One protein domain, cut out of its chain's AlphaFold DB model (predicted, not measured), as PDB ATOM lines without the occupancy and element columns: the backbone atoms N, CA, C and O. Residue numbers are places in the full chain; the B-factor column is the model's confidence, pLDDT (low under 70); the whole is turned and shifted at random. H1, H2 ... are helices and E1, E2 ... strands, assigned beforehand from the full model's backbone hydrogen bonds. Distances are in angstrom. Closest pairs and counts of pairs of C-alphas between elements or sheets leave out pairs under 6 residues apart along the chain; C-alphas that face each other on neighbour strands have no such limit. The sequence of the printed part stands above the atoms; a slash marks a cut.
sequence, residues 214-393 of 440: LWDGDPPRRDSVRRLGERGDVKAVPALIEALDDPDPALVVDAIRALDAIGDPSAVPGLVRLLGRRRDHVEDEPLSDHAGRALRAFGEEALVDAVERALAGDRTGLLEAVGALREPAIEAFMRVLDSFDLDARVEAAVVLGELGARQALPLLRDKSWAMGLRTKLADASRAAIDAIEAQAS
ATOM      1  N   LEU A 214     -71.080   6.824 -88.117       80.69
ATOM      2  CA  LEU A 214     -71.838   8.068 -88.242       80.69
ATOM      3  C   LEU A 214     -71.090   9.079 -89.099       80.69
ATOM      4  O   LEU A 214     -71.694   9.835 -89.847       80.69
ATOM      5  N   TRP A 215     -69.767   9.053 -88.989       78.50
ATOM      6  CA  TRP A 215     -68.862   9.886 -89.753       78.50
ATOM      7  C   TRP A 215     -67.575   9.097 -89.905       78.50
ATOM      8  O   TRP A 215     -66.911   8.813 -88.922       78.50
ATOM      9  N   ASP A 216     -67.267   8.650 -91.108       72.88
ATOM     10  CA  ASP A 216     -65.909   8.275 -91.485       72.88
ATOM     11  C   ASP A 216     -65.484   9.476 -92.290       72.88
ATOM     12  O   ASP A 216     -66.108   9.711 -93.326       72.88
ATOM     13  N   GLY A 217     -64.576  10.309 -91.789       70.56
ATOM     14  CA  GLY A 217     -64.116  11.426 -92.595       70.56
ATOM     15  C   GLY A 217     -63.501  10.867 -93.876       70.56
ATOM     16  O   GLY A 217     -62.331  10.513 -93.823       70.56
ATOM     17  N   ASP A 218     -64.274  10.714 -94.970       65.62
ATOM     18  CA  ASP A 218     -64.195  11.621 -96.112       65.62
ATOM     19  C   ASP A 218     -65.041  11.304 -97.389       65.62
ATOM     20  O   ASP A 218     -64.857  10.267 -98.028       65.62
ATOM     21  N   PRO A 219     -65.939  12.212 -97.838       64.31
ATOM     22  CA  PRO A 219     -65.927  12.632 -99.268       64.31
ATOM     23  C   PRO A 219     -65.328  14.024 -99.616       64.31
ATOM     24  O   PRO A 219     -64.710  14.140-100.681       64.31
ATOM     25  N   PRO A 220     -65.500  15.097 -98.811       76.62
ATOM     26  CA  PRO A 220     -65.049  16.447 -99.172       76.62
ATOM     27  C   PRO A 220     -63.542  16.665 -99.322       76.62
ATOM     28  O   PRO A 220     -63.153  17.441-100.188       76.62
ATOM     29  N   ARG A 221     -62.681  16.057 -98.500       86.38
ATOM     30  CA  ARG A 221     -61.218  16.221 -98.555       86.38
ATOM     31  C   ARG A 221     -60.662  15.547 -99.812       86.38
ATOM     32  O   ARG A 221     -59.886  16.190-100.501       86.38
ATOM     33  N   ARG A 222     -61.119  14.352-100.200       85.94
ATOM     34  CA  ARG A 222     -60.746  13.640-101.435       85.94
ATOM     35  C   ARG A 222     -61.211  14.394-102.669       85.94
ATOM     36  O   ARG A 222     -60.452  14.548-103.621       85.94
ATOM     37  N   ASP A 223     -62.445  14.902-102.659       85.00
ATOM     38  CA  ASP A 223     -62.909  15.814-103.710       85.00
ATOM     39  C   ASP A 223     -62.047  17.078-103.779       85.00
ATOM     40  O   ASP A 223     -61.638  17.487-104.862       85.00
ATOM     41  N   SER A 224     -61.675  17.634-102.622       90.31
ATOM     42  CA  SER A 224     -60.822  18.820-102.572       90.31
ATOM     43  C   SER A 224     -59.424  18.552-103.106       90.31
ATOM     44  O   SER A 224     -58.929  19.337-103.901       90.31
ATOM     45  N   VAL A 225     -58.807  17.428-102.741       94.12
ATOM     46  CA  VAL A 225     -57.496  17.002-103.243       94.12
ATOM     47  C   VAL A 225     -57.514  16.861-104.763       94.12
ATOM     48  O   VAL A 225     -56.653  17.433-105.430       94.12
ATOM     49  N   ARG A 226     -58.519  16.173-105.324       93.12
ATOM     50  CA  ARG A 226     -58.664  16.026-106.782       93.12
ATOM     51  C   ARG A 226     -58.780  17.386-107.471       93.12
ATOM     52  O   ARG A 226     -58.020  17.663-108.395       93.12
ATOM     53  N   ARG A 227     -59.647  18.269-106.967       93.44
ATOM     54  CA  ARG A 227     -59.838  19.625-107.510       93.44
ATOM     55  C   ARG A 227     -58.603  20.519-107.361       93.44
ATOM     56  O   ARG A 227     -58.335  21.328-108.242       93.44
ATOM     57  N   LEU A 228     -57.839  20.388-106.273       96.50
ATOM     58  CA  LEU A 228     -56.560  21.092-106.099       96.50
ATOM     59  C   LEU A 228     -55.549  20.662-107.170       96.50
ATOM     60  O   LEU A 228     -54.870  21.519-107.733       96.50
ATOM     61  N   GLY A 229     -55.498  19.365-107.488       96.00
ATOM     62  CA  GLY A 229     -54.694  18.827-108.585       96.00
ATOM     63  C   GLY A 229     -55.132  19.350-109.952       96.00
ATOM     64  O   GLY A 229     -54.313  19.884-110.692       96.00
ATOM     65  N   GLU A 230     -56.432  19.276-110.261       95.31
ATOM     66  CA  GLU A 230     -57.014  19.811-111.507       95.31
ATOM     67  C   GLU A 230     -56.744  21.310-111.685       95.31
ATOM     68  O   GLU A 230     -56.547  21.790-112.801       95.31
ATOM     69  N   ARG A 231     -56.728  22.059-110.577       95.31
ATOM     70  CA  ARG A 231     -56.427  23.491-110.569       95.31
ATOM     71  C   ARG A 231     -54.958  23.785-110.896       95.31
ATOM     72  O   ARG A 231     -54.685  24.844-111.458       95.31
ATOM     73  N   GLY A 232     -54.025  22.907-110.525       94.50
ATOM     74  CA  GLY A 232     -52.599  23.065-110.836       94.50
ATOM     75  C   GLY A 232     -51.882  24.193-110.073       94.50
ATOM     76  O   GLY A 232     -50.824  24.646-110.500       94.50
ATOM     77  N   ASP A 233     -52.452  24.706-108.977       96.44
ATOM     78  CA  ASP A 233     -51.873  25.837-108.236       96.44
ATOM     79  C   ASP A 233     -50.818  25.360-107.225       96.44
ATOM     80  O   ASP A 233     -51.140  24.677-106.250       96.44
ATOM     81  N   VAL A 234     -49.562  25.774-107.421       97.56
ATOM     82  CA  VAL A 234     -48.416  25.403-106.568       97.56
ATOM     83  C   VAL A 234     -48.603  25.759-105.091       97.56
ATOM     84  O   VAL A 234     -48.006  25.129-104.220       97.56
ATOM     85  N   LYS A 235     -49.481  26.717-104.764       97.56
ATOM     86  CA  LYS A 235     -49.821  27.046-103.369       97.56
ATOM     87  C   LYS A 235     -50.467  25.880-102.615       97.56
ATOM     88  O   LYS A 235     -50.440  25.878-101.388       97.56
ATOM     89  N   ALA A 236     -51.033  24.901-103.322       97.62
ATOM     90  CA  ALA A 236     -51.626  23.713-102.720       97.62
ATOM     91  C   ALA A 236     -50.596  22.658-102.292       97.62
ATOM     92  O   ALA A 236     -50.906  21.805-101.458       97.62
ATOM     93  N   VAL A 237     -49.376  22.719-102.835       98.25
ATOM     94  CA  VAL A 237     -48.350  21.681-102.663       98.25
ATOM     95  C   VAL A 237     -48.037  21.390-101.191       98.25
ATOM     96  O   VAL A 237     -48.040  20.214-100.837       98.25
ATOM     97  N   PRO A 238     -47.866  22.379-100.286       97.56
ATOM     98  CA  PRO A 238     -47.621  22.086 -98.873       97.56
ATOM     99  C   PRO A 238     -48.739  21.261 -98.216       97.56
ATOM    100  O   PRO A 238     -48.458  20.271 -97.546       97.56
ATOM    101  N   ALA A 239     -50.007  21.611 -98.459       96.50
ATOM    102  CA  ALA A 239     -51.148  20.891 -97.891       96.50
ATOM    103  C   ALA A 239     -51.304  19.484 -98.495       96.50
ATOM    104  O   ALA A 239     -51.666  18.540 -97.796       96.50
ATOM    105  N   LEU A 240     -50.992  19.324 -99.783       97.94
ATOM    106  CA  LEU A 240     -50.974  18.020-100.447       97.94
ATOM    107  C   LEU A 240     -49.817  17.136 -99.950       97.94
ATOM    108  O   LEU A 240     -50.005  15.933 -99.798       97.94
ATOM    109  N   ILE A 241     -48.657  17.714 -99.618       97.31
ATOM    110  CA  ILE A 241     -47.555  16.993 -98.961       97.31
ATOM    111  C   ILE A 241     -47.982  16.515 -97.566       97.31
ATOM    112  O   ILE A 241     -47.718  15.368 -97.217       97.31
ATOM    113  N   GLU A 242     -48.680  17.340 -96.779       94.69
ATOM    114  CA  GLU A 242     -49.243  16.918 -95.484       94.69
ATOM    115  C   GLU A 242     -50.309  15.816 -95.627       94.69
ATOM    116  O   GLU A 242     -50.497  14.989 -94.727       94.69
ATOM    117  N   ALA A 243     -51.015  15.782 -96.759       93.94
ATOM    118  CA  ALA A 243     -51.974  14.733 -97.082       93.94
ATOM    119  C   ALA A 243     -51.306  13.381 -97.399       93.94
ATOM    120  O   ALA A 243     -51.963  12.351 -97.273       93.94
ATOM    121  N   LEU A 244     -50.009  13.341 -97.732       95.06
ATOM    122  CA  LEU A 244     -49.289  12.082 -97.973       95.06
ATOM    123  C   LEU A 244     -49.111  11.233 -96.704       95.06
ATOM    124  O   LEU A 244     -48.997  10.005 -96.767       95.06
ATOM    125  N   ASP A 245     -49.131  11.877 -95.542       90.62
ATOM    126  CA  ASP A 245     -49.034  11.227 -94.235       90.62
ATOM    127  C   ASP A 245     -50.421  10.839 -93.667       90.62
ATOM    128  O   ASP A 245     -50.550  10.474 -92.496       90.62
ATOM    129  N   ASP A 246     -51.480  10.891 -94.488       89.38
ATOM    130  CA  ASP A 246     -52.829  10.484 -94.087       89.38
ATOM    131  C   ASP A 246     -52.941   8.957 -93.881       89.38
ATOM    132  O   ASP A 246     -52.350   8.172 -94.639       89.38
ATOM    133  N   PRO A 247     -53.684   8.497 -92.852       84.75
ATOM    134  CA  PRO A 247     -53.973   7.079 -92.673       84.75
ATOM    135  C   PRO A 247     -54.888   6.493 -93.752       84.75
ATOM    136  O   PRO A 247     -54.818   5.282 -93.939       84.75
ATOM    137  N   ASP A 248     -55.726   7.288 -94.431       85.19
ATOM    138  CA  ASP A 248     -56.568   6.808 -95.534       85.19
ATOM    139  C   ASP A 248     -55.740   6.657 -96.825       85.19
ATOM    140  O   ASP A 248     -55.384   7.667 -97.444       85.19
ATOM    141  N   PRO A 249     -55.457   5.421 -97.286       89.12
ATOM    142  CA  PRO A 249     -54.661   5.206 -98.491       89.12
ATOM    143  C   PRO A 249     -55.301   5.823 -99.739       89.12
ATOM    144  O   PRO A 249     -54.582   6.257-100.637       89.12
ATOM    145  N   ALA A 250     -56.635   5.900 -99.798       88.00
ATOM    146  CA  ALA A 250     -57.337   6.443-100.954       88.00
ATOM    147  C   ALA A 250     -57.117   7.958-101.092       88.00
ATOM    148  O   ALA A 250     -56.881   8.446-102.198       88.00
ATOM    149  N   LEU A 251     -57.123   8.695 -99.976       91.50
ATOM    150  CA  LEU A 251     -56.768  10.112 -99.966       91.50
ATOM    151  C   LEU A 251     -55.290  10.338-100.305       91.50
ATOM    152  O   LEU A 251     -54.980  11.280-101.034       91.50
ATOM    153  N   VAL A 252     -54.385   9.467 -99.842       94.75
ATOM    154  CA  VAL A 252     -52.963   9.567-100.209       94.75
ATOM    155  C   VAL A 252     -52.763   9.370-101.713       94.75
ATOM    156  O   VAL A 252     -52.035  10.145-102.325       94.75
ATOM    157  N   VAL A 253     -53.427   8.390-102.338       95.19
ATOM    158  CA  VAL A 253     -53.360   8.192-103.800       95.19
ATOM    159  C   VAL A 253     -53.872   9.416-104.558       95.19
ATOM    160  O   VAL A 253     -53.224   9.855-105.510       95.19
ATOM    161  N   ASP A 254     -54.993   9.999-104.128       95.00
ATOM    162  CA  ASP A 254     -55.504  11.230-104.736       95.00
ATOM    163  C   ASP A 254     -54.499  12.388-104.573       95.00
ATOM    164  O   ASP A 254     -54.307  13.165-105.507       95.00
ATOM    165  N   ALA A 255     -53.798  12.472-103.435       97.31
ATOM    166  CA  ALA A 255     -52.784  13.497-103.188       97.31
ATOM    167  C   ALA A 255     -51.525  13.298-104.044       97.31
ATOM    168  O   ALA A 255     -51.015  14.273-104.592       97.31
ATOM    169  N   ILE A 256     -51.061  12.056-104.235       97.88
ATOM    170  CA  ILE A 256     -49.971  11.733-105.173       97.88
ATOM    171  C   ILE A 256     -50.342  12.198-106.584       97.88
ATOM    172  O   ILE A 256     -49.562  12.902-107.219       97.88
ATOM    173  N   ARG A 257     -51.545  11.844-107.059       97.06
ATOM    174  CA  ARG A 257     -52.041  12.240-108.390       97.06
ATOM    175  C   ARG A 257     -52.141  13.758-108.531       97.06
ATOM    176  O   ARG A 257     -51.786  14.296-109.573       97.06
ATOM    177  N   ALA A 258     -52.600  14.450-107.490       98.00
ATOM    178  CA  ALA A 258     -52.682  15.906-107.486       98.00
ATOM    179  C   ALA A 258     -51.294  16.566-107.540       98.00
ATOM    180  O   ALA A 258     -51.104  17.512-108.298       98.00
ATOM    181  N   LEU A 259     -50.318  16.061-106.778       98.44
ATOM    182  CA  LEU A 259     -48.938  16.558-106.804       98.44
ATOM    183  C   LEU A 259     -48.265  16.323-108.162       98.44
ATOM    184  O   LEU A 259     -47.602  17.225-108.665       98.44
ATOM    185  N   ASP A 260     -48.468  15.148-108.760       96.94
ATOM    186  CA  ASP A 260     -47.979  14.809-110.102       96.94
ATOM    187  C   ASP A 260     -48.588  15.731-111.172       96.94
ATOM    188  O   ASP A 260     -47.873  16.293-111.997       96.94
ATOM    189  N   ALA A 261     -49.899  15.991-111.091       97.12
ATOM    190  CA  ALA A 261     -50.587  16.924-111.985       97.12
ATOM    191  C   ALA A 261     -50.092  18.376-111.843       97.12
ATOM    192  O   ALA A 261     -50.014  19.094-112.840       97.12
ATOM    193  N   ILE A 262     -49.754  18.814-110.624       98.00
ATOM    194  CA  ILE A 262     -49.169  20.143-110.381       98.00
ATOM    195  C   ILE A 262     -47.726  20.209-110.910       98.00
ATOM    196  O   ILE A 262     -47.315  21.243-111.433       98.00
ATOM    197  N   GLY A 263     -46.953  19.127-110.776       96.75
ATOM    198  CA  GLY A 263     -45.597  19.025-111.319       96.75
ATOM    199  C   GLY A 263     -44.545  19.873-110.595       96.75
ATOM    200  O   GLY A 263     -43.478  20.131-111.150       96.75
ATOM    201  N   ASP A 264     -44.811  20.316-109.361       98.00
ATOM    202  CA  ASP A 264     -43.852  21.098-108.573       98.00
ATOM    203  C   ASP A 264     -42.816  20.182-107.879       98.00
ATOM    204  O   ASP A 264     -43.199  19.335-107.062       98.00
ATOM    205  N   PRO A 265     -41.499  20.344-108.135       96.81
ATOM    206  CA  PRO A 265     -40.464  19.472-107.570       96.81
ATOM    207  C   PRO A 265     -40.366  19.478-106.037       96.81
ATOM    208  O   PRO A 265     -39.762  18.571-105.463       96.81
ATOM    209  N   SER A 266     -40.961  20.452-105.337       96.81
ATOM    210  CA  SER A 266     -41.021  20.432-103.867       96.81
ATOM    211  C   SER A 266     -41.843  19.259-103.312       96.81
ATOM    212  O   SER A 266     -41.696  18.920-102.137       96.81
ATOM    213  N   ALA A 267     -42.632  18.582-104.155       97.50
ATOM    214  CA  ALA A 267     -43.324  17.337-103.831       97.50
ATOM    215  C   ALA A 267     -42.378  16.134-103.655       97.50
ATOM    216  O   ALA A 267     -42.696  15.212-102.898       97.50
ATOM    217  N   VAL A 268     -41.215  16.137-104.324       98.12
ATOM    218  CA  VAL A 268     -40.306  14.979-104.415       98.12
ATOM    219  C   VAL A 268     -39.917  14.428-103.038       98.12
ATOM    220  O   VAL A 268     -40.124  13.233-102.812       98.12
ATOM    221  N   PRO A 269     -39.458  15.236-102.057       97.12
ATOM    222  CA  PRO A 269     -39.161  14.731-100.717       97.12
ATOM    223  C   PRO A 269     -40.343  14.022-100.049       97.12
ATOM    224  O   PRO A 269     -40.139  13.038 -99.347       97.12
ATOM    225  N   GLY A 270     -41.576  14.498-100.251       96.06
ATOM    226  CA  GLY A 270     -42.781  13.860 -99.717       96.06
ATOM    227  C   GLY A 270     -43.053  12.501-100.361       96.06
ATOM    228  O   GLY A 270     -43.300  11.523 -99.658       96.06
ATOM    229  N   LEU A 271     -42.931  12.424-101.686       97.75
ATOM    230  CA  LEU A 271     -43.141  11.193-102.451       97.75
ATOM    231  C   LEU A 271     -42.095  10.117-102.122       97.75
ATOM    232  O   LEU A 271     -42.451   8.949-101.978       97.75
ATOM    233  N   VAL A 272     -40.826  10.492-101.907       97.56
ATOM    234  CA  VAL A 272     -39.767   9.544-101.506       97.56
ATOM    235  C   VAL A 272     -40.122   8.820-100.204       97.56
ATOM    236  O   VAL A 272     -39.928   7.608-100.110       97.56
ATOM    237  N   ARG A 273     -40.715   9.513 -99.219       94.81
ATOM    238  CA  ARG A 273     -41.136   8.891 -97.947       94.81
ATOM    239  C   ARG A 273     -42.138   7.750 -98.143       94.81
ATOM    240  O   ARG A 273     -42.156   6.802 -97.350       94.81
ATOM    241  N   LEU A 274     -42.964   7.825 -99.188       95.06
ATOM    242  CA  LEU A 274     -44.014   6.847 -99.476       95.06
ATOM    243  C   LEU A 274     -43.497   5.546-100.089       95.06
ATOM    244  O   LEU A 274     -44.186   4.531 -99.975       95.06
ATOM    245  N   LEU A 275     -42.269   5.513-100.619       94.31
ATOM    246  CA  LEU A 275     -41.632   4.269-101.083       94.31
ATOM    247  C   LEU A 275     -41.533   3.206 -99.970       94.31
ATOM    248  O   LEU A 275     -41.443   2.010-100.244       94.31
ATOM    249  N   GLY A 276     -41.594   3.629 -98.700       89.19
ATOM    250  CA  GLY A 276     -41.621   2.739 -97.542       89.19
ATOM    251  C   GLY A 276     -43.002   2.203 -97.134       89.19
ATOM    252  O   GLY A 276     -43.072   1.303 -96.294       89.19
ATOM    253  N   ARG A 277     -44.113   2.713 -97.692       87.81
ATOM    254  CA  ARG A 277     -45.491   2.329 -97.309       87.81
ATOM    255  C   ARG A 277     -45.991   1.094 -98.071       87.81
ATOM    256  O   ARG A 277     -46.972   1.137 -98.801       87.81
ATOM    257  N   ARG A 278     -45.335  -0.047 -97.854       79.69
ATOM    258  CA  ARG A 278     -45.593  -1.305 -98.593       79.69
ATOM    259  C   ARG A 278     -46.863  -2.069 -98.196       79.69
ATOM    260  O   ARG A 278     -47.227  -3.021 -98.873       79.69
ATOM    261  N   ARG A 279     -47.511  -1.715 -97.081       78.56
ATOM    262  CA  ARG A 279     -48.721  -2.407 -96.589       78.56
ATOM    263  C   ARG A 279     -50.019  -1.805 -97.104       78.56
ATOM    264  O   ARG A 279     -51.032  -2.494 -97.129       78.56
ATOM    265  N   ASP A 280     -49.993  -0.524 -97.438       82.62
ATOM    266  CA  ASP A 280     -51.199   0.224 -97.757       82.62
ATOM    267  C   ASP A 280     -51.518   0.010 -99.229       82.62
ATOM    268  O   ASP A 280     -50.622   0.107-100.070       82.62
ATOM    269  N   HIS A 281     -52.752  -0.392 -99.527       83.12
ATOM    270  CA  HIS A 281     -53.185  -0.738-100.878       83.12
ATOM    271  C   HIS A 281     -54.448   0.036-101.227       83.12
ATOM    272  O   HIS A 281     -55.318   0.254-100.380       83.12
ATOM    273  N   VAL A 282     -54.549   0.410-102.494       85.19
ATOM    274  CA  VAL A 282     -55.756   0.959-103.106       85.19
ATOM    275  C   VAL A 282     -55.957   0.190-104.399       85.19
ATOM    276  O   VAL A 282     -55.022   0.089-105.181       85.19
ATOM    277  N   GLU A 283     -57.147  -0.381-104.601       80.56
ATOM    278  CA  GLU A 283     -57.471  -1.130-105.831       80.56
ATOM    279  C   GLU A 283     -56.447  -2.247-106.142       80.56
ATOM    280  O   GLU A 283     -56.005  -2.406-107.273       80.56
ATOM    281  N   ASP A 284     -56.060  -3.009-105.108       82.00
ATOM    282  CA  ASP A 284     -55.055  -4.090-105.148       82.00
ATOM    283  C   ASP A 284     -53.620  -3.658-105.508       82.00
ATOM    284  O   ASP A 284     -52.735  -4.500-105.659       82.00
ATOM    285  N   GLU A 285     -53.354  -2.353-105.565       86.19
ATOM    286  CA  GLU A 285     -52.041  -1.804-105.874       86.19
ATOM    287  C   GLU A 285     -51.374  -1.161-104.638       86.19
ATOM    288  O   GLU A 285     -52.009  -0.360-103.936       86.19
ATOM    289  N   PRO A 286     -50.091  -1.464-104.352       89.00
ATOM    290  CA  PRO A 286     -49.354  -0.847-103.255       89.00
ATOM    291  C   PRO A 286     -49.195   0.669-103.411       89.00
ATOM    292  O   PRO A 286     -48.950   1.207-104.494       89.00
ATOM    293  N   LEU A 287     -49.234   1.380-102.286       89.94
ATOM    294  CA  LEU A 287     -48.999   2.823-102.255       89.94
ATOM    295  C   LEU A 287     -47.570   3.202-102.692       89.94
ATOM    296  O   LEU A 287     -47.362   4.266-103.274       89.94
ATOM    297  N   SER A 288     -46.593   2.318-102.455       90.75
ATOM    298  CA  SER A 288     -45.211   2.485-102.924       90.75
ATOM    299  C   SER A 288     -45.115   2.607-104.443       90.75
ATOM    300  O   SER A 288     -44.281   3.363-104.936       90.75
ATOM    301  N   ASP A 289     -45.982   1.917-105.180       92.50
ATOM    302  CA  ASP A 289     -45.910   1.834-106.641       92.50
ATOM    303  C   ASP A 289     -46.494   3.102-107.274       92.50
ATOM    304  O   ASP A 289     -45.941   3.645-108.234       92.50
ATOM    305  N   HIS A 290     -47.547   3.648-106.658       94.94
ATOM    306  CA  HIS A 290     -48.067   4.978-106.970       94.94
ATOM    307  C   HIS A 290     -46.994   6.058-106.781       94.94
ATOM    308  O   HIS A 290     -46.774   6.877-107.675       94.94
ATOM    309  N   ALA A 291     -46.297   6.037-105.640       95.44
ATOM    310  CA  ALA A 291     -45.221   6.981-105.355       95.44
ATOM    311  C   ALA A 291     -44.034   6.811-106.316       95.44
ATOM    312  O   ALA A 291     -43.514   7.801-106.824       95.44
ATOM    313  N   GLY A 292     -43.641   5.569-106.616       96.31
ATOM    314  CA  GLY A 292     -42.570   5.261-107.561       96.31
ATOM    315  C   GLY A 292     -42.868   5.747-108.980       96.31
ATOM    316  O   GLY A 292     -41.976   6.268-109.644       96.31
ATOM    317  N   ARG A 293     -44.119   5.639-109.449       96.00
ATOM    318  CA  ARG A 293     -44.526   6.214-110.744       96.00
ATOM    319  C   ARG A 293     -44.430   7.733-110.766       96.00
ATOM    320  O   ARG A 293     -43.846   8.269-111.701       96.00
ATOM    321  N   ALA A 294     -44.957   8.403-109.741       96.88
ATOM    322  CA  ALA A 294     -44.872   9.858-109.647       96.88
ATOM    323  C   ALA A 294     -43.403  10.314-109.613       96.88
ATOM    324  O   ALA A 294     -42.994  11.156-110.399       96.88
ATOM    325  N   LEU A 295     -42.558   9.691-108.786       97.88
ATOM    326  CA  LEU A 295     -41.125  10.003-108.725       97.88
ATOM    327  C   LEU A 295     -40.416   9.825-110.073       97.88
ATOM    328  O   LEU A 295     -39.621  10.679-110.456       97.88
ATOM    329  N   ARG A 296     -40.738   8.769-110.831       97.25
ATOM    330  CA  ARG A 296     -40.224   8.593-112.200       97.25
ATOM    331  C   ARG A 296     -40.670   9.730-113.127       97.25
ATOM    332  O   ARG A 296     -39.854  10.211-113.907       97.25
ATOM    333  N   ALA A 297     -41.910  10.210-113.006       96.50
ATOM    334  CA  ALA A 297     -42.386  11.379-113.754       96.50
ATOM    335  C   ALA A 297     -41.640  12.675-113.372       96.50
ATOM    336  O   ALA A 297     -41.362  13.498-114.243       96.50
ATOM    337  N   PHE A 298     -41.220  12.812-112.111       96.25
ATOM    338  CA  PHE A 298     -40.331  13.885-111.642       96.25
ATOM    339  C   PHE A 298     -38.852  13.706-112.042       96.25
ATOM    340  O   PHE A 298     -38.031  14.569-111.737       96.25
ATOM    341  N   GLY A 299     -38.496  12.622-112.742       96.25
ATOM    342  CA  GLY A 299     -37.126  12.338-113.180       96.25
ATOM    343  C   GLY A 299     -36.258  11.608-112.149       96.25
ATOM    344  O   GLY A 299     -35.060  11.443-112.367       96.25
ATOM    345  N   GLU A 300     -36.841  11.120-111.055       97.12
ATOM    346  CA  GLU A 300     -36.144  10.422-109.966       97.12
ATOM    347  C   GLU A 300     -36.083   8.894-110.186       97.12
ATOM    348  O   GLU A 300     -36.133   8.104-109.244       97.12
ATOM    349  N   GLU A 301     -35.980   8.446-111.441       96.31
ATOM    350  CA  GLU A 301     -35.967   7.018-111.806       96.31
ATOM    351  C   GLU A 301     -34.802   6.262-111.156       96.31
ATOM    352  O   GLU A 301     -35.004   5.226-110.523       96.31
ATOM    353  N   ALA A 302     -33.596   6.834-111.214       95.75
ATOM    354  CA  ALA A 302     -32.408   6.237-110.612       95.75
ATOM    355  C   ALA A 302     -32.549   6.039-109.092       95.75
ATOM    356  O   ALA A 302     -32.038   5.056-108.551       95.75
ATOM    357  N   LEU A 303     -33.252   6.948-108.405       96.44
ATOM    358  CA  LEU A 303     -33.541   6.829-106.978       96.44
ATOM    359  C   LEU A 303     -34.503   5.678-106.700       96.44
ATOM    360  O   LEU A 303     -34.223   4.859-105.824       96.44
ATOM    361  N   VAL A 304     -35.619   5.611-107.431       96.94
ATOM    362  CA  VAL A 304     -36.625   4.560-107.233       96.94
ATOM    363  C   VAL A 304     -35.996   3.184-107.452       96.94
ATOM    364  O   VAL A 304     -36.088   2.321-106.577       96.94
ATOM    365  N   ASP A 305     -35.256   3.012-108.546       96.12
ATOM    366  CA  ASP A 305     -34.608   1.745-108.880       96.12
ATOM    367  C   ASP A 305     -33.512   1.372-107.870       96.12
ATOM    368  O   ASP A 305     -33.332   0.198-107.536       96.12
ATOM    369  N   ALA A 306     -32.763   2.351-107.351       96.19
ATOM    370  CA  ALA A 306     -31.767   2.104-106.311       96.19
ATOM    371  C   ALA A 306     -32.407   1.679-104.981       96.19
ATOM    372  O   ALA A 306     -31.890   0.776-104.325       96.19
ATOM    373  N   VAL A 307     -33.531   2.286-104.589       95.38
ATOM    374  CA  VAL A 307     -34.269   1.909-103.372       95.38
ATOM    375  C   VAL A 307     -34.875   0.510-103.509       95.38
ATOM    376  O   VAL A 307     -34.759  -0.295-102.586       95.38
ATOM    377  N   GLU A 308     -35.487   0.192-104.652       93.12
ATOM    378  CA  GLU A 308     -36.052  -1.136-104.926       93.12
ATOM    379  C   GLU A 308     -34.974  -2.229-104.898       93.12
ATOM    380  O   GLU A 308     -35.142  -3.236-104.204       93.12
ATOM    381  N   ARG A 309     -33.830  -2.010-105.564       94.94
ATOM    382  CA  ARG A 309     -32.691  -2.944-105.535       94.94
ATOM    383  C   ARG A 309     -32.104  -3.103-104.137       94.94
ATOM    384  O   ARG A 309     -31.845  -4.232-103.722       94.94
ATOM    385  N   ALA A 310     -31.965  -2.010-103.386       94.88
ATOM    386  CA  ALA A 310     -31.432  -2.055-102.026       94.88
ATOM    387  C   ALA A 310     -32.295  -2.923-101.105       94.88
ATOM    388  O   ALA A 310     -31.761  -3.687-100.306       94.88
ATOM    389  N   LEU A 311     -33.621  -2.866-101.259       91.94
ATOM    390  CA  LEU A 311     -34.562  -3.709-100.514       91.94
ATOM    391  C   LEU A 311     -34.575  -5.174-100.970       91.94
ATOM    392  O   LEU A 311     -35.018  -6.033-100.212       91.94
ATOM    393  N   ALA A 312     -34.066  -5.462-102.168       91.88
ATOM    394  CA  ALA A 312     -33.790  -6.813-102.654       91.88
ATOM    395  C   ALA A 312     -32.364  -7.303-102.306       91.88
ATOM    396  O   ALA A 312     -31.980  -8.403-102.704       91.88
ATOM    397  N   GLY A 313     -31.580  -6.502-101.572       92.31
ATOM    398  CA  GLY A 313     -30.232  -6.838-101.109       92.31
ATOM    399  C   GLY A 313     -29.078  -6.324-101.979       92.31
ATOM    400  O   GLY A 313     -27.920  -6.537-101.618       92.31
ATOM    401  N   ASP A 314     -29.354  -5.618-103.082       94.81
ATOM    402  CA  ASP A 314     -28.336  -4.961-103.915       94.81
ATOM    403  C   ASP A 314     -28.277  -3.452-103.645       94.81
ATOM    404  O   ASP A 314     -29.110  -2.673-104.102       94.81
ATOM    405  N   ARG A 315     -27.236  -3.019-102.935       94.25
ATOM    406  CA  ARG A 315     -27.063  -1.628-102.484       94.25
ATOM    407  C   ARG A 315     -26.224  -0.789-103.462       94.25
ATOM    408  O   ARG A 315     -25.848   0.343-103.157       94.25
ATOM    409  N   THR A 316     -25.925  -1.324-104.650       93.00
ATOM    410  CA  THR A 316     -25.080  -0.667-105.658       93.00
ATOM    411  C   THR A 316     -25.685   0.661-106.114       93.00
ATOM    412  O   THR A 316     -26.816   0.710-106.602       93.00
ATOM    413  N   GLY A 317     -24.915   1.744-105.982       91.38
ATOM    414  CA  GLY A 317     -25.325   3.092-106.393       91.38
ATOM    415  C   GLY A 317     -26.335   3.769-105.458       91.38
ATOM    416  O   GLY A 317     -26.735   4.894-105.736       91.38
ATOM    417  N   LEU A 318     -26.726   3.141-104.338       93.94
ATOM    418  CA  LEU A 318     -27.735   3.705-103.433       93.94
ATOM    419  C   LEU A 318     -27.313   5.064-102.865       93.94
ATOM    420  O   LEU A 318     -28.109   5.994-102.879       93.94
ATOM    421  N   LEU A 319     -26.070   5.200-102.387       93.38
ATOM    422  CA  LEU A 319     -25.571   6.451-101.796       93.38
ATOM    423  C   LEU A 319     -25.563   7.617-102.791       93.38
ATOM    424  O   LEU A 319     -25.875   8.746-102.413       93.38
ATOM    425  N   GLU A 320     -25.212   7.336-104.045       93.00
ATOM    426  CA  GLU A 320     -25.212   8.322-105.125       93.00
ATOM    427  C   GLU A 320     -26.643   8.730-105.477       93.00
ATOM    428  O   GLU A 320     -26.935   9.920-105.550       93.00
ATOM    429  N   ALA A 321     -27.540   7.748-105.607       93.94
ATOM    430  CA  ALA A 321     -28.934   7.973-105.963       93.94
ATOM    431  C   ALA A 321     -29.712   8.732-104.877       93.94
ATOM    432  O   ALA A 321     -30.480   9.634-105.196       93.94
ATOM    433  N   VAL A 322     -29.503   8.424-103.588       94.06
ATOM    434  CA  VAL A 322     -30.195   9.143-102.503       94.06
ATOM    435  C   VAL A 322     -29.717  10.581-102.352       94.06
ATOM    436  O   VAL A 322     -30.524  11.412-101.962       94.06
ATOM    437  N   GLY A 323     -28.449  10.895-102.647       94.00
ATOM    438  CA  GLY A 323     -27.915  12.262-102.725       94.00
ATOM    439  C   GLY A 323     -28.523  13.266-101.728       94.00
ATOM    440  O   GLY A 323     -28.408  13.115-100.509       94.00
ATOM    441  N   ALA A 324     -29.192  14.297-102.259       92.88
ATOM    442  CA  ALA A 324     -29.885  15.330-101.477       92.88
ATOM    443  C   ALA A 324     -31.213  14.858-100.839       92.88
ATOM    444  O   ALA A 324     -31.700  15.475 -99.894       92.88
ATOM    445  N   LEU A 325     -31.776  13.748-101.317       95.69
ATOM    446  CA  LEU A 325     -33.007  13.100-100.845       95.69
ATOM    447  C   LEU A 325     -32.742  12.042 -99.761       95.69
ATOM    448  O   LEU A 325     -33.629  11.261 -99.406       95.69
ATOM    449  N   ARG A 326     -31.533  12.034 -99.188       95.38
ATOM    450  CA  ARG A 326     -31.111  11.103 -98.138       95.38
ATOM    451  C   ARG A 326     -32.055  11.076 -96.940       95.38
ATOM    452  O   ARG A 326     -32.385   9.992 -96.478       95.38
ATOM    453  N   GLU A 327     -32.480  12.229 -96.430       95.75
ATOM    454  CA  GLU A 327     -33.348  12.281 -95.244       95.75
ATOM    455  C   GLU A 327     -34.735  11.657 -95.508       95.75
ATOM    456  O   GLU A 327     -35.116  10.737 -94.779       95.75
ATOM    457  N   PRO A 328     -35.456  12.029 -96.588       96.31
ATOM    458  CA  PRO A 328     -36.655  11.308 -97.013       96.31
ATOM    459  C   PRO A 328     -36.449   9.804 -97.229       96.31
ATOM    460  O   PRO A 328     -37.300   9.006 -96.836       96.31
ATOM    461  N   ALA A 329     -35.321   9.408 -97.829       96.69
ATOM    462  CA  ALA A 329     -35.008   8.003 -98.074       96.69
ATOM    463  C   ALA A 329     -34.799   7.232 -96.761       96.69
ATOM    464  O   ALA A 329     -35.334   6.136 -96.603       96.69
ATOM    465  N   ILE A 330     -34.093   7.815 -95.785       97.31
ATOM    466  CA  ILE A 330     -33.957   7.240 -94.438       97.31
ATOM    467  C   ILE A 330     -35.339   7.011 -93.820       97.31
ATOM    468  O   ILE A 330     -35.598   5.939 -93.274       97.31
ATOM    469  N   GLU A 331     -36.244   7.982 -93.933       96.06
ATOM    470  CA  GLU A 331     -37.597   7.847 -93.397       96.06
ATOM    471  C   GLU A 331     -38.406   6.743 -94.103       96.06
ATOM    472  O   GLU A 331     -39.161   6.012 -93.456       96.06
ATOM    473  N   ALA A 332     -38.219   6.571 -95.414       96.00
ATOM    474  CA  ALA A 332     -38.799   5.461 -96.166       96.00
ATOM    475  C   ALA A 332     -38.274   4.105 -95.656       96.00
ATOM    476  O   ALA A 332     -39.070   3.221 -95.335       96.00
ATOM    477  N   PHE A 333     -36.957   3.947 -95.482       97.25
ATOM    478  CA  PHE A 333     -36.368   2.715 -94.940       97.25
ATOM    479  C   PHE A 333     -36.793   2.446 -93.488       97.25
ATOM    480  O   PHE A 333     -37.044   1.296 -93.127       97.25
ATOM    481  N   MET A 334     -36.959   3.483 -92.661       96.44
ATOM    482  CA  MET A 334     -37.524   3.338 -91.313       96.44
ATOM    483  C   MET A 334     -38.960   2.792 -91.346       96.44
ATOM    484  O   MET A 334     -39.292   1.926 -90.536       96.44
ATOM    485  N   ARG A 335     -39.801   3.228 -92.298       94.06
ATOM    486  CA  ARG A 335     -41.144   2.649 -92.497       94.06
ATOM    487  C   ARG A 335     -41.072   1.182 -92.938       94.06
ATOM    488  O   ARG A 335     -41.832   0.359 -92.426       94.06
ATOM    489  N   VAL A 336     -40.130   0.822 -93.818       94.81
ATOM    490  CA  VAL A 336     -39.919  -0.583 -94.218       94.81
ATOM    491  C   VAL A 336     -39.485  -1.446 -93.031       94.81
ATOM    492  O   VAL A 336     -40.004  -2.551 -92.872       94.81
ATOM    493  N   LEU A 337     -38.603  -0.944 -92.160       93.88
ATOM    494  CA  LEU A 337     -38.132  -1.643 -90.957       93.88
ATOM    495  C   LEU A 337     -39.277  -2.038 -89.997       93.88
ATOM    496  O   LEU A 337     -39.187  -3.061 -89.303       93.88
ATOM    497  N   ASP A 338     -40.368  -1.270 -89.981       90.31
ATOM    498  CA  ASP A 338     -41.565  -1.539 -89.170       90.31
ATOM    499  C   ASP A 338     -42.677  -2.309 -89.922       90.31
ATOM    500  O   ASP A 338     -43.764  -2.572 -89.391       90.31
ATOM    501  N   SER A 339     -42.400  -2.740 -91.158       87.69
ATOM    502  CA  SER A 339     -43.308  -3.557 -91.970       87.69
ATOM    503  C   SER A 339     -43.388  -5.027 -91.490       87.69
ATOM    504  O   SER A 339     -42.872  -5.388 -90.430       87.69
ATOM    505  N   PHE A 340     -44.157  -5.887 -92.180       82.44
ATOM    506  CA  PHE A 340     -44.281  -7.319 -91.825       82.44
ATOM    507  C   PHE A 340     -43.335  -8.213 -92.631       82.44
ATOM    508  O   PHE A 340     -43.090  -9.343 -92.213       82.44
ATOM    509  N   ASP A 341     -42.795  -7.706 -93.738       87.31
ATOM    510  CA  ASP A 341     -41.892  -8.437 -94.619       87.31
ATOM    511  C   ASP A 341     -40.524  -8.580 -93.945       87.31
ATOM    512  O   ASP A 341     -39.802  -7.604 -93.761       87.31
ATOM    513  N   LEU A 342     -40.189  -9.792 -93.502       88.06
ATOM    514  CA  LEU A 342     -38.962 -10.024 -92.747       88.06
ATOM    515  C   LEU A 342     -37.708  -9.727 -93.576       88.06
ATOM    516  O   LEU A 342     -36.762  -9.174 -93.018       88.06
ATOM    517  N   ASP A 343     -37.706 -10.066 -94.864       90.19
ATOM    518  CA  ASP A 343     -36.531  -9.909 -95.719       90.19
ATOM    519  C   ASP A 343     -36.310  -8.423 -96.027       90.19
ATOM    520  O   ASP A 343     -35.235  -7.890 -95.747       90.19
ATOM    521  N   ALA A 344     -37.364  -7.703 -96.430       91.38
ATOM    522  CA  ALA A 344     -37.277  -6.258 -96.655       91.38
ATOM    523  C   ALA A 344     -36.865  -5.483 -95.388       91.38
ATOM    524  O   ALA A 344     -36.169  -4.471 -95.467       91.38
ATOM    525  N   ARG A 345     -37.259  -5.951 -94.195       93.75
ATOM    526  CA  ARG A 345     -36.851  -5.344 -92.914       93.75
ATOM    527  C   ARG A 345     -35.382  -5.556 -92.592       93.75
ATOM    528  O   ARG A 345     -34.762  -4.650 -92.037       93.75
ATOM    529  N   VAL A 346     -34.849  -6.744 -92.876       94.62
ATOM    530  CA  VAL A 346     -33.418  -7.036 -92.709       94.62
ATOM    531  C   VAL A 346     -32.617  -6.096 -93.598       94.62
ATOM    532  O   VAL A 346     -31.721  -5.416 -93.103       94.62
ATOM    533  N   GLU A 347     -33.001  -5.986 -94.870       96.06
ATOM    534  CA  GLU A 347     -32.321  -5.100 -95.814       96.06
ATOM    535  C   GLU A 347     -32.452  -3.626 -95.423       96.06
ATOM    536  O   GLU A 347     -31.461  -2.898 -95.418       96.06
ATOM    537  N   ALA A 348     -33.633  -3.193 -94.971       96.44
ATOM    538  CA  ALA A 348     -33.818  -1.846 -94.445       96.44
ATOM    539  C   ALA A 348     -32.904  -1.554 -93.241       96.44
ATOM    540  O   ALA A 348     -32.327  -0.472 -93.171       96.44
ATOM    541  N   ALA A 349     -32.724  -2.499 -92.309       97.00
ATOM    542  CA  ALA A 349     -31.810  -2.319 -91.179       97.00
ATOM    543  C   ALA A 349     -30.358  -2.126 -91.645       97.00
ATOM    544  O   ALA A 349     -29.687  -1.203 -91.180       97.00
ATOM    545  N   VAL A 350     -29.893  -2.948 -92.592       96.62
ATOM    546  CA  VAL A 350     -28.539  -2.840 -93.162       96.62
ATOM    547  C   VAL A 350     -28.345  -1.489 -93.847       96.62
ATOM    548  O   VAL A 350     -27.391  -0.775 -93.534       96.62
ATOM    549  N   VAL A 351     -29.282  -1.104 -94.714       97.50
ATOM    550  CA  VAL A 351     -29.250   0.176 -95.429       97.50
ATOM    551  C   VAL A 351     -29.227   1.355 -94.459       97.50
ATOM    552  O   VAL A 351     -28.439   2.277 -94.638       97.50
ATOM    553  N   LEU A 352     -30.032   1.334 -93.394       97.50
ATOM    554  CA  LEU A 352     -30.019   2.385 -92.369       97.50
ATOM    555  C   LEU A 352     -28.657   2.496 -91.663       97.50
ATOM    556  O   LEU A 352     -28.230   3.604 -91.332       97.50
ATOM    557  N   GLY A 353     -27.958   1.373 -91.473       95.81
ATOM    558  CA  GLY A 353     -26.582   1.337 -90.975       95.81
ATOM    559  C   GLY A 353     -25.584   1.998 -91.930       95.81
ATOM    560  O   GLY A 353     -24.823   2.877 -91.524       95.81
ATOM    561  N   GLU A 354     -25.620   1.628 -93.212       93.44
ATOM    562  CA  GLU A 354     -24.773   2.208 -94.270       93.44
ATOM    563  C   GLU A 354     -25.047   3.708 -94.466       93.44
ATOM    564  O   GLU A 354     -24.127   4.520 -94.603       93.44
ATOM    565  N   LEU A 355     -26.320   4.100 -94.398       93.75
ATOM    566  CA  LEU A 355     -26.768   5.486 -94.416       93.75
ATOM    567  C   LEU A 355     -26.517   6.215 -93.091       93.75
ATOM    568  O   LEU A 355     -26.997   7.335 -92.943       93.75
ATOM    569  N   GLY A 356     -25.803   5.654 -92.113       94.50
ATOM    570  CA  GLY A 356     -25.499   6.348 -90.855       94.50
ATOM    571  C   GLY A 356     -26.730   6.971 -90.181       94.50
ATOM    572  O   GLY A 356     -26.637   8.065 -89.616       94.50
ATOM    573  N   ALA A 357     -27.899   6.337 -90.318       95.38
ATOM    574  CA  ALA A 357     -29.197   6.926 -90.018       95.38
ATOM    575  C   ALA A 357     -29.426   7.033 -88.505       95.38
ATOM    576  O   ALA A 357     -30.086   6.196 -87.888       95.38
ATOM    577  N   ARG A 358     -28.893   8.085 -87.878       94.75
ATOM    578  CA  ARG A 358     -28.971   8.273 -86.418       94.75
ATOM    579  C   ARG A 358     -30.407   8.310 -85.899       94.75
ATOM    580  O   ARG A 358     -30.662   7.764 -84.827       94.75
ATOM    581  N   GLN A 359     -31.349   8.886 -86.652       94.38
ATOM    582  CA  GLN A 359     -32.765   8.875 -86.263       94.38
ATOM    583  C   GLN A 359     -33.387   7.470 -86.208       94.38
ATOM    584  O   GLN A 359     -34.400   7.290 -85.535       94.38
ATOM    585  N   ALA A 360     -32.781   6.463 -86.845       95.62
ATOM    586  CA  ALA A 360     -33.268   5.089 -86.811       95.62
ATOM    587  C   ALA A 360     -32.833   4.313 -85.557       95.62
ATOM    588  O   ALA A 360     -33.388   3.249 -85.290       95.62
ATOM    589  N   LEU A 361     -31.887   4.827 -84.754       95.06
ATOM    590  CA  LEU A 361     -31.357   4.125 -83.575       95.06
ATOM    591  C   LEU A 361     -32.439   3.637 -82.592       95.06
ATOM    592  O   LEU A 361     -32.332   2.493 -82.147       95.06
ATOM    593  N   PRO A 362     -33.486   4.418 -82.248       93.69
ATOM    594  CA  PRO A 362     -34.552   3.927 -81.375       93.69
ATOM    595  C   PRO A 362     -35.279   2.709 -81.962       93.69
ATOM    596  O   PRO A 362     -35.479   1.722 -81.255       93.69
ATOM    597  N   LEU A 363     -35.614   2.746 -83.257       92.81
ATOM    598  CA  LEU A 363     -36.283   1.640 -83.950       92.81
ATOM    599  C   LEU A 363     -35.368   0.417 -84.082       92.81
ATOM    600  O   LEU A 363     -35.799  -0.699 -83.822       92.81
ATOM    601  N   LEU A 364     -34.097   0.608 -84.439       94.38
ATOM    602  CA  LEU A 364     -33.129  -0.486 -84.557       94.38
ATOM    603  C   LEU A 364     -32.899  -1.171 -83.205       94.38
ATOM    604  O   LEU A 364     -32.861  -2.397 -83.132       94.38
ATOM    605  N   ARG A 365     -32.812  -0.403 -82.111       93.75
ATOM    606  CA  ARG A 365     -32.707  -0.965 -80.754       93.75
ATOM    607  C   ARG A 365     -33.951  -1.762 -80.383       93.75
ATOM    608  O   ARG A 365     -33.805  -2.850 -79.833       93.75
ATOM    609  N   ASP A 366     -35.143  -1.287 -80.741       91.44
ATOM    610  CA  ASP A 366     -36.385  -2.055 -80.590       91.44
ATOM    611  C   ASP A 366     -36.354  -3.371 -81.389       91.44
ATOM    612  O   ASP A 366     -36.768  -4.414 -80.896       91.44
ATOM    613  N   LYS A 367     -35.800  -3.377 -82.606       90.19
ATOM    614  CA  LYS A 367     -35.719  -4.604 -83.420       90.19
ATOM    615  C   LYS A 367     -34.530  -5.513 -83.064       90.19
ATOM    616  O   LYS A 367     -34.491  -6.658 -83.510       90.19
ATOM    617  N   SER A 368     -33.587  -5.043 -82.242       86.06
ATOM    618  CA  SER A 368     -32.372  -5.777 -81.845       86.06
ATOM    619  C   SER A 368     -32.619  -6.952 -80.891       86.06
ATOM    620  O   SER A 368     -31.767  -7.836 -80.773       86.06
ATOM    621  N   TRP A 369     -33.778  -6.989 -80.229       74.00
ATOM    622  CA  TRP A 369     -34.165  -8.066 -79.327       74.00
ATOM    623  C   TRP A 369     -35.244  -8.932 -79.987       74.00
ATOM    624  O   TRP A 369     -36.424  -8.599 -80.016       74.00
ATOM    625  N   ALA A 370     -34.853 -10.077 -80.551       65.19
ATOM    626  CA  ALA A 370     -35.813 -11.029 -81.100       65.19
ATOM    627  C   ALA A 370     -35.343 -12.483 -80.937       65.19
ATOM    628  O   ALA A 370     -34.186 -12.805 -81.189       65.19
ATOM    629  N   MET A 371     -36.258 -13.371 -80.529       58.78
ATOM    630  CA  MET A 371     -36.035 -14.823 -80.459       58.78
ATOM    631  C   MET A 371     -36.601 -15.534 -81.705       58.78
ATOM    632  O   MET A 371     -37.595 -15.092 -82.285       58.78
ATOM    633  N   GLY A 372     -35.997 -16.662 -82.101       61.75
ATOM    634  CA  GLY A 372     -36.479 -17.526 -83.196       61.75
ATOM    635  C   GLY A 372     -36.090 -17.049 -84.607       61.75
ATOM    636  O   GLY A 372     -35.019 -16.489 -84.791       61.75
ATOM    637  N   LEU A 373     -36.954 -17.238 -85.617       55.56
ATOM    638  CA  LEU A 373     -36.715 -16.853 -87.032       55.56
ATOM    639  C   LEU A 373     -36.403 -15.353 -87.256       55.56
ATOM    640  O   LEU A 373     -35.993 -14.960 -88.341       55.56
ATOM    641  N   ARG A 374     -36.582 -14.512 -86.231       64.88
ATOM    642  CA  ARG A 374     -36.285 -13.071 -86.235       64.88
ATOM    643  C   ARG A 374     -34.831 -12.736 -85.869       64.88
ATOM    644  O   ARG A 374     -34.493 -11.557 -85.805       64.88
ATOM    645  N   THR A 375     -33.972 -13.734 -85.650       78.06
ATOM    646  CA  THR A 375     -32.544 -13.528 -85.350       78.06
ATOM    647  C   THR A 375     -31.835 -12.720 -86.426       78.06
ATOM    648  O   THR A 375     -31.133 -11.783 -86.077       78.06
ATOM    649  N   LYS A 376     -32.106 -12.981 -87.714       87.88
ATOM    650  CA  LYS A 376     -31.514 -12.215 -88.828       87.88
ATOM    651  C   LYS A 376     -31.762 -10.711 -88.706       87.88
ATOM    652  O   LYS A 376     -30.845  -9.918 -88.877       87.88
ATOM    653  N   LEU A 377     -32.994 -10.320 -88.372       92.06
ATOM    654  CA  LEU A 377     -33.346  -8.916 -88.166       92.06
ATOM    655  C   LEU A 377     -32.646  -8.342 -86.931       92.06
ATOM    656  O   LEU A 377     -32.162  -7.215 -86.976       92.06
ATOM    657  N   ALA A 378     -32.562  -9.113 -85.846       92.00
ATOM    658  CA  ALA A 378     -31.864  -8.699 -84.635       92.00
ATOM    659  C   ALA A 378     -30.349  -8.532 -84.857       92.00
ATOM    660  O   ALA A 378     -29.760  -7.585 -84.340       92.00
ATOM    661  N   ASP A 379     -29.722  -9.432 -85.622       93.12
ATOM    662  CA  ASP A 379     -28.313  -9.362 -86.023       93.12
ATOM    663  C   ASP A 379     -28.063  -8.139 -86.913       93.12
ATOM    664  O   ASP A 379     -27.193  -7.326 -86.604       93.12
ATOM    665  N   ALA A 380     -28.874  -7.958 -87.963       94.69
ATOM    666  CA  ALA A 380     -28.783  -6.807 -88.859       94.69
ATOM    667  C   ALA A 380     -28.990  -5.482 -88.112       94.69
ATOM    668  O   ALA A 380     -28.243  -4.529 -88.320       94.69
ATOM    669  N   SER A 381     -29.952  -5.432 -87.185       95.06
ATOM    670  CA  SER A 381     -30.214  -4.238 -86.377       95.06
ATOM    671  C   SER A 381     -29.045  -3.909 -85.447       95.06
ATOM    672  O   SER A 381     -28.692  -2.741 -85.320       95.06
ATOM    673  N   ARG A 382     -28.411  -4.914 -84.826       94.94
ATOM    674  CA  ARG A 382     -27.200  -4.717 -84.009       94.94
ATOM    675  C   ARG A 382     -26.029  -4.211 -84.844       94.94
ATOM    676  O   ARG A 382     -25.443  -3.197 -84.488       94.94
ATOM    677  N   ALA A 383     -25.759  -4.846 -85.983       94.94
ATOM    678  CA  ALA A 383     -24.701  -4.409 -86.890       94.94
ATOM    679  C   ALA A 383     -24.920  -2.967 -87.384       94.94
ATOM    680  O   ALA A 383     -23.977  -2.181 -87.450       94.94
ATOM    681  N   ALA A 384     -26.169  -2.596 -87.680       96.31
ATOM    682  CA  ALA A 384     -26.526  -1.235 -88.060       96.31
ATOM    683  C   ALA A 384     -26.301  -0.229 -86.921       96.31
ATOM    684  O   ALA A 384     -25.756   0.846 -87.165       96.31
ATOM    685  N   ILE A 385     -26.675  -0.571 -85.680       95.81
ATOM    686  CA  ILE A 385     -26.401   0.259 -84.494       95.81
ATOM    687  C   ILE A 385     -24.895   0.485 -84.347       95.81
ATOM    688  O   ILE A 385     -24.471   1.637 -84.266       95.81
ATOM    689  N   ASP A 386     -24.100  -0.587 -84.387       94.81
ATOM    690  CA  ASP A 386     -22.643  -0.514 -84.248       94.81
ATOM    691  C   ASP A 386     -22.026   0.374 -85.343       94.81
ATOM    692  O   ASP A 386     -21.183   1.225 -85.056       94.81
ATOM    693  N   ALA A 387     -22.485   0.240 -86.593       94.12
ATOM    694  CA  ALA A 387     -22.025   1.061 -87.712       94.12
ATOM    695  C   ALA A 387     -22.356   2.554 -87.527       94.12
ATOM    696  O   ALA A 387     -21.491   3.416 -87.723       94.12
ATOM    697  N   ILE A 388     -23.586   2.872 -87.110       94.62
ATOM    698  CA  ILE A 388     -24.033   4.251 -86.867       94.62
ATOM    699  C   ILE A 388     -23.257   4.874 -85.697       94.62
ATOM    700  O   ILE A 388     -22.822   6.026 -85.779       94.62
ATOM    701  N   GLU A 389     -23.066   4.131 -84.604       91.00
ATOM    702  CA  GLU A 389     -22.349   4.598 -83.414       91.00
ATOM    703  C   GLU A 389     -20.847   4.768 -83.680       91.00
ATOM    704  O   GLU A 389     -20.255   5.760 -83.240       91.00
ATOM    705  N   ALA A 390     -20.237   3.882 -84.476       89.19
ATOM    706  CA  ALA A 390     -18.856   4.026 -84.927       89.19
ATOM    707  C   ALA A 390     -18.670   5.299 -85.769       89.19
ATOM    708  O   ALA A 390     -17.760   6.087 -85.506       89.19
ATOM    709  N   GLN A 391     -19.572   5.567 -86.720       82.75
ATOM    710  CA  GLN A 391     -19.561   6.809 -87.504       82.75
ATOM    711  C   GLN A 391     -19.814   8.059 -86.645       82.75
ATOM    712  O   GLN A 391     -19.319   9.141 -86.962       82.75
ATOM    713  N   ALA A 392     -20.583   7.939 -85.559       73.19
ATOM    714  CA  ALA A 392     -20.823   9.038 -84.627       73.19
ATOM    715  C   ALA A 392     -19.647   9.320 -83.683       73.19
ATOM    716  O   ALA A 392     -19.481  10.467 -83.263       73.19
ATOM    717  N   SER A 393     -18.846   8.299 -83.388       69.75
ATOM    718  CA  SER A 393     -17.687   8.371 -82.493       69.75
ATOM    719  C   SER A 393     -16.402   8.826 -83.196       69.75
ATOM    720  O   SER A 393     -15.434   9.188 -82.527       69.75
TER     721      SER A 393
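This is residues 214 to 393 of the 440 residues of the protein "HEAT repeat domain-containing protein" of Gemmatimonadetes bacterium (UniProt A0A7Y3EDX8). The helices stack side to side in a two-layered solenoid, from the longest helix, H10, at one end to H1 at the other. H10, H8, H6, H5, H3 and H1 follow one another in one layer, H9, H7, H4 and H2 in the other, and the short strand E1 lies beyond H1, apart from the helices. The printed part has 180 residues, with one named strand, E1, and then ten named helices, H1 to H10, along the chain; the class is mostly helix. It is compact, with a radius of gyration of the C-alphas of 17.3 A and spans of 49 by 41 by 28 A.

H10, residues 372 to 393, touches H8, residues 342 to 354, at a shallow tilt of 11 degrees, the same way; their closest C-alphas, of Ala 384 and Gly 353, are 3.9 A apart. H10 forms a hairpin with H9, residues 358 to 367, with Ser 381 and Leu 364 closest at 5.1 A between C-alphas. The hub is H7, residues 318 to 337, which has a kink of 116 degrees near residue 325. With residues 318 to 322 alone it touches H6, residues 301 to 311, and with residues 325 to 332 alone it touches H4, residues 265 to 274, where the C-alphas of Ala 332 and Arg 273 are closest at 4.5 A. With residues 330 to 337 alone it touches H8 and H9. H5, residues 287 to 297, touches H3, residues 249 to 262, at a shallow tilt of 4 degrees, the same way. H3 touches H1, residues 220 to 231, the closest C-alphas being those of Ala 258 and Gly 229 at 3.7 A, and forms a hairpin with H2, residues 234 to 243. H1 to H5 and H7 to H10 form an up and down bundle, helices each running against the one before. Every O i to N i+4 pair is within hydrogen-bond range in H1, H3, H5, H6 and H8, against 4 of 6 in H2, 2 of 6 in H4 with 5 of 7 O i to N i+3 pairs, 12 of 16 in H7, 4 of 6 in H9 and 16 of 18 in H10.

H10 measures 32.0 A, from C-alpha 372 at (-36.479, -17.526, -83.196) to C-alpha 393 at (-17.687, 8.371, -82.493). H3 measures 19.9 A and H8 18.8 A. E1, residues 214 to 216, begins with C-alpha 214 at (-71.838, 8.068, -88.242) and pairs with no named strand.

The C-alphas farthest apart, of Leu 214 and Ser 393, are 54.5 A apart. The printed part has no cut, and the link from H4 to H5 is long, with residues 281 to 282 paired antiparallel with 285 to 286. Residues 218 to 219, 370 to 374 and 393 have pLDDT under 70.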